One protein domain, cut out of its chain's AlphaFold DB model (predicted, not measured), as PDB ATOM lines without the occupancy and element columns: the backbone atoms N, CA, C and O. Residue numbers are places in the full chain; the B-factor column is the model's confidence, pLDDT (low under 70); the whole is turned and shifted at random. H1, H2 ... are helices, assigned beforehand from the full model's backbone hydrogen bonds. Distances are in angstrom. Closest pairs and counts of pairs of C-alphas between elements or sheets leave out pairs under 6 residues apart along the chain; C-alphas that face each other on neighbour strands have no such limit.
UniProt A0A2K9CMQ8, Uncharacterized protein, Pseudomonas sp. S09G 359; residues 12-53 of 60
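What this domain is: This is residues 12 to 53 of the 60 residues of an uncharacterized protein of Pseudomonas sp. S09G 359 (UniProt A0A2K9CMQ8). Three short helices are strung along a drawn-out chain, H1 and H2 toward one end and H3 near the other, with no core between them. The printed part has 42 residues, under half of them in the named helices H1, H2 and H3, in that order, with no named strand: the class is all helix. It is extended, with a radius of gyration of the C-alphas of 17.8 A, a rod spanning 56 by 17 by 14 A.

Where its parts are: Start at C-alpha 12, (179.782, 276.696, 188.004), and go on to H1, residues 18 to 21. Next comes H2, residues 27 to 32, 8.6 A long. Find C-alpha 44 at (218.821, 276.298, 166.159); from there H3 runs 10.2 A to C-alpha 51 at (228.177, 273.566, 169.005).

How they stand to each other: The three helices are apart from one another. Look along H2 and H3 and you find each O i to N i+4 pair within hydrogen-bond range; H1 is too short for such a pair. Residues 34 to 53, of which 44 to 51 belong to H3, stand free.

The domain as a whole: The C-alphas farthest apart, of Phe 12 and Gly 53, are 57.1 A apart. The printed part has no cut. The link from H1 to H2 is tight, and that from H2 to H3, 11 residues, is long. In the B-factor column, residues 30 to 31 and 33 to 53 are under 70.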
ATOM      1  N   PHE A  12     180.770 277.248 188.940       71.75
ATOM      2  CA  PHE A  12     179.782 276.696 188.004       71.75
ATOM      3  C   PHE A  12     179.854 277.291 186.590       71.75
ATOM      4  O   PHE A  12     179.481 276.621 185.634       71.75
ATOM      5  N   SER A  13     180.323 278.530 186.445       76.25
ATOM      6  CA  SER A  13     180.457 279.210 185.148       76.25
ATOM      7  C   SER A  13     181.807 278.971 184.481       76.25
ATOM      8  O   SER A  13     181.973 279.301 183.308       76.25
ATOM      9  N   ARG A  14     182.783 278.407 185.201       80.25
ATOM     10  CA  ARG A  14     184.066 278.017 184.618       80.25
ATOM     11  C   ARG A  14     183.885 276.687 183.886       80.25
ATOM     12  O   ARG A  14     183.473 275.712 184.520       80.25
ATOM     13  N   PRO A  15     184.191 276.609 182.580       75.00
ATOM     14  CA  PRO A  15     184.205 275.327 181.896       75.00
ATOM     15  C   PRO A  15     185.208 274.404 182.593       75.00
ATOM     16  O   PRO A  15     186.304 274.825 182.969       75.00
ATOM     17  N   ALA A  16     184.815 273.148 182.802       81.25
ATOM     18  CA  ALA A  16     185.719 272.169 183.385       81.25
ATOM     19  C   ALA A  16     186.918 271.947 182.442       81.25
ATOM     20  O   ALA A  16     186.726 271.953 181.220       81.25
ATOM     21  N   PRO A  17     188.129 271.712 182.978       79.94
ATOM     22  CA  PRO A  17     189.268 271.308 182.163       79.94
ATOM     23  C   PRO A  17     188.911 270.093 181.301       79.94
ATOM     24  O   PRO A  17     188.256 269.164 181.774       79.94
ATOM     25  N   TRP A  18     189.355 270.079 180.044       82.81
ATOM     26  CA  TRP A  18     189.045 269.005 179.092       82.81
ATOM     27  C   TRP A  18     189.517 267.623 179.584       82.81
ATOM     28  O   TRP A  18     188.823 266.626 179.385       82.81
ATOM     29  N   MET A  19     190.632 267.589 180.325       81.94
ATOM     30  CA  MET A  19     191.175 266.391 180.977       81.94
ATOM     31  C   MET A  19     190.198 265.769 181.983       81.94
ATOM     32  O   MET A  19     190.109 264.552 182.090       81.94
ATOM     33  N   ALA A  20     189.410 266.591 182.682       83.75
ATOM     34  CA  ALA A  20     188.445 266.123 183.674       83.75
ATOM     35  C   ALA A  20     187.190 265.486 183.048       83.75
ATOM     36  O   ALA A  20     186.352 264.949 183.767       83.75
ATOM     37  N   ARG A  21     187.033 265.572 181.721       78.19
ATOM     38  CA  ARG A  21     185.890 265.018 180.979       78.19
ATOM     39  C   ARG A  21     186.277 263.878 180.035       78.19
ATOM     40  O   ARG A  21     185.446 263.473 179.230       78.19
ATOM     41  N   GLY A  22     187.524 263.401 180.093       77.81
ATOM     42  CA  GLY A  22     188.031 262.371 179.178       77.81
ATOM     43  C   GLY A  22     188.061 262.806 177.706       77.81
ATOM     44  O   GLY A  22     188.151 261.966 176.817       77.81
ATOM     45  N   GLY A  23     187.949 264.111 177.437       83.50
ATOM     46  CA  GLY A  23     188.045 264.667 176.092       83.50
ATOM     47  C   GLY A  23     189.498 264.873 175.670       83.50
ATOM     48  O   GLY A  23     190.419 264.675 176.455       83.50
ATOM     49  N   GLY A  24     189.709 265.311 174.431       81.38
ATOM     50  CA  GLY A  24     191.013 265.792 173.971       81.38
ATOM     51  C   GLY A  24     191.168 267.309 174.138       81.38
ATOM     52  O   GLY A  24     190.173 268.009 174.359       81.38
ATOM     53  N   PRO A  25     192.393 267.841 173.998       79.44
ATOM     54  CA  PRO A  25     192.644 269.274 174.088       79.44
ATOM     55  C   PRO A  25     191.829 270.050 173.038       79.44
ATOM     56  O   PRO A  25     191.650 269.560 171.919       79.44
ATOM     57  N   PRO A  26     191.336 271.262 173.359       81.12
ATOM     58  CA  PRO A  26     190.662 272.128 172.395       81.12
ATOM     59  C   PRO A  26     191.510 272.336 171.138       81.12
ATOM     60  O   PRO A  26     192.736 272.325 171.210       81.12
ATOM     61  N   HIS A  27     190.867 272.584 169.995       79.50
ATOM     62  CA  HIS A  27     191.560 272.816 168.720       79.50
ATOM     63  C   HIS A  27     192.646 273.902 168.830       79.50
ATOM     64  O   HIS A  27     193.748 273.723 168.330       79.50
ATOM     65  N   HIS A  28     192.377 274.965 169.596       74.75
ATOM     66  CA  HIS A  28     193.365 275.994 169.923       74.75
ATOM     67  C   HIS A  28     194.615 275.420 170.616       74.75
ATOM     68  O   HIS A  28     195.728 275.658 170.172       74.75
ATOM     69  N   CYS A  29     194.445 274.579 171.641       72.00
ATOM     70  CA  CYS A  29     195.565 273.924 172.321       72.00
ATOM     71  C   CYS A  29     196.290 272.895 171.442       72.00
ATOM     72  O   CYS A  29     197.468 272.657 171.667       72.00
ATOM     73  N   ARG A  30     195.614 272.291 170.457       69.94
ATOM     74  CA  ARG A  30     196.250 271.388 169.486       69.94
ATOM     75  C   ARG A  30     197.128 272.136 168.488       69.94
ATOM     76  O   ARG A  30     198.217 271.670 168.199       69.94
ATOM     77  N   ILE A  31     196.676 273.289 167.997       65.69
ATOM     78  CA  ILE A  31     197.453 274.116 167.061       65.69
ATOM     79  C   ILE A  31     198.651 274.756 167.766       65.69
ATOM     80  O   ILE A  31     199.731 274.837 167.195       65.69
ATOM     81  N   THR A  32     198.479 275.199 169.014       70.56
ATOM     82  CA  THR A  32     199.563 275.820 169.792       70.56
ATOM     83  C   THR A  32     200.517 274.788 170.412       70.56
ATOM     84  O   THR A  32     201.618 275.143 170.823       70.56
ATOM     85  N   GLY A  33     200.103 273.525 170.531       68.50
ATOM     86  CA  GLY A  33     200.689 272.570 171.470       68.50
ATOM     87  C   GLY A  33     201.161 271.270 170.838       68.50
ATOM     88  O   GLY A  33     200.591 270.223 171.118       68.50
ATOM     89  N   MET A  34     202.206 271.359 170.023       63.00
ATOM     90  CA  MET A  34     203.368 270.459 169.972       63.00
ATOM     91  C   MET A  34     204.145 270.852 168.714       63.00
ATOM     92  O   MET A  34     203.615 270.623 167.627       63.00
ATOM     93  N   PRO A  35     205.364 271.420 168.810       62.81
ATOM     94  CA  PRO A  35     206.235 271.406 167.645       62.81
ATOM     95  C   PRO A  35     206.388 269.941 167.232       62.81
ATOM     96  O   PRO A  35     206.590 269.066 168.084       62.81
ATOM     97  N   SER A  36     206.216 269.647 165.947       68.50
ATOM     98  CA  SER A  36     206.521 268.313 165.444       68.50
ATOM     99  C   SER A  36     207.965 267.966 165.819       68.50
ATOM    100  O   SER A  36     208.828 268.839 165.871       68.50
ATOM    101  N   LEU A  37     208.258 266.692 166.097       61.41
ATOM    102  CA  LEU A  37     209.608 266.265 166.505       61.41
ATOM    103  C   LEU A  37     210.697 266.657 165.471       61.41
ATOM    104  O   LEU A  37     211.882 266.645 165.788       61.41
ATOM    105  N   GLY A  38     210.287 266.992 164.240       67.12
ATOM    106  CA  GLY A  38     211.133 267.465 163.144       67.12
ATOM    107  C   GLY A  38     211.026 268.962 162.825       67.12
ATOM    108  O   GLY A  38     211.720 269.422 161.918       67.12
ATOM    109  N   GLU A  39     210.207 269.743 163.535       69.75
ATOM    110  CA  GLU A  39     210.263 271.204 163.474       69.75
ATOM    111  C   GLU A  39     211.516 271.662 164.212       69.75
ATOM    112  O   GLU A  39     211.520 271.963 165.406       69.75
ATOM    113  N   ALA A  40     212.625 271.677 163.474       63.81
ATOM    114  CA  ALA A  40     213.833 272.324 163.930       63.81
ATOM    115  C   ALA A  40     213.475 273.778 164.281       63.81
ATOM    116  O   ALA A  40     212.895 274.472 163.437       63.81
ATOM    117  N   PRO A  41     213.817 274.276 165.485       65.88
ATOM    118  CA  PRO A  41     213.733 275.705 165.738       65.88
ATOM    119  C   PRO A  41     214.520 276.385 164.616       65.88
ATOM    120  O   PRO A  41     215.700 276.083 164.431       65.88
ATOM    121  N   SER A  42     213.883 277.247 163.816       65.94
ATOM    122  CA  SER A  42     214.512 277.776 162.592       65.94
ATOM    123  C   SER A  42     215.777 278.611 162.875       65.94
ATOM    124  O   SER A  42     216.555 278.889 161.965       65.94
ATOM    125  N   GLY A  43     216.038 278.935 164.149       62.72
ATOM    126  CA  GLY A  43     217.282 279.527 164.651       62.72
ATOM    127  C   GLY A  43     218.301 278.557 165.275       62.72
ATOM    128  O   GLY A  43     219.389 278.992 165.635       62.72
ATOM    129  N   GLY A  44     217.993 277.265 165.426       61.34
ATOM    130  CA  GLY A  44     218.821 276.298 166.159       61.34
ATOM    131  C   GLY A  44     219.808 275.511 165.302       61.34
ATOM    132  O   GLY A  44     220.852 275.132 165.813       61.34
ATOM    133  N   ALA A  45     219.545 275.301 164.008       62.91
ATOM    134  CA  ALA A  45     220.418 274.480 163.159       62.91
ATOM    135  C   ALA A  45     221.835 275.069 163.027       62.91
ATOM    136  O   ALA A  45     222.821 274.345 163.113       62.91
ATOM    137  N   ARG A  46     221.945 276.396 162.893       61.94
ATOM    138  CA  ARG A  46     223.239 277.098 162.830       61.94
ATOM    139  C   ARG A  46     223.994 276.975 164.155       61.94
ATOM    140  O   ARG A  46     225.183 276.689 164.161       61.94
ATOM    141  N   THR A  47     223.282 277.133 165.270       64.38
ATOM    142  CA  THR A  47     223.830 277.001 166.626       64.38
ATOM    143  C   THR A  47     224.248 275.565 166.934       64.38
ATOM    144  O   THR A  47     225.287 275.359 167.549       64.38
ATOM    145  N   PHE A  48     223.497 274.568 166.459       65.31
ATOM    146  CA  PHE A  48     223.827 273.149 166.604       65.31
ATOM    147  C   PHE A  48     225.084 272.783 165.808       65.31
ATOM    148  O   PHE A  48     225.941 272.089 166.335       65.31
ATOM    149  N   TRP A  49     225.241 273.297 164.583       65.44
ATOM    150  CA  TRP A  49     226.465 273.129 163.788       65.44
ATOM    151  C   TRP A  49     227.693 273.807 164.408       65.44
ATOM    152  O   TRP A  49     228.789 273.271 164.306       65.44
ATOM    153  N   LEU A  50     227.526 274.966 165.055       66.75
ATOM    154  CA  LEU A  50     228.611 275.640 165.778       66.75
ATOM    155  C   LEU A  50     228.974 274.915 167.083       66.75
ATOM    156  O   LEU A  50     230.150 274.835 167.424       66.75
ATOM    157  N   LEU A  51     227.982 274.366 167.791       66.88
ATOM    158  CA  LEU A  51     228.177 273.566 169.005       66.88
ATOM    159  C   LEU A  51     228.798 272.194 168.696       66.88
ATOM    160  O   LEU A  51     229.610 271.696 169.468       66.88
ATOM    161  N   LEU A  52     228.424 271.605 167.561       66.50
ATOM    162  CA  LEU A  52     228.948 270.350 167.018       66.50
ATOM    163  C   LEU A  52     230.084 270.597 166.002       66.50
ATOM    164  O   LEU A  52     230.357 269.754 165.147       66.50
ATOM    165  N   GLY A  53     230.719 271.775 166.053       59.34
ATOM    166  CA  GLY A  53     231.917 272.085 165.274       59.34
ATOM    167  C   GLY A  53     233.071 271.150 165.657       59.34
ATOM    168  O   GLY A  53     233.069 270.597 166.757       59.34
TER     169      GLY A  53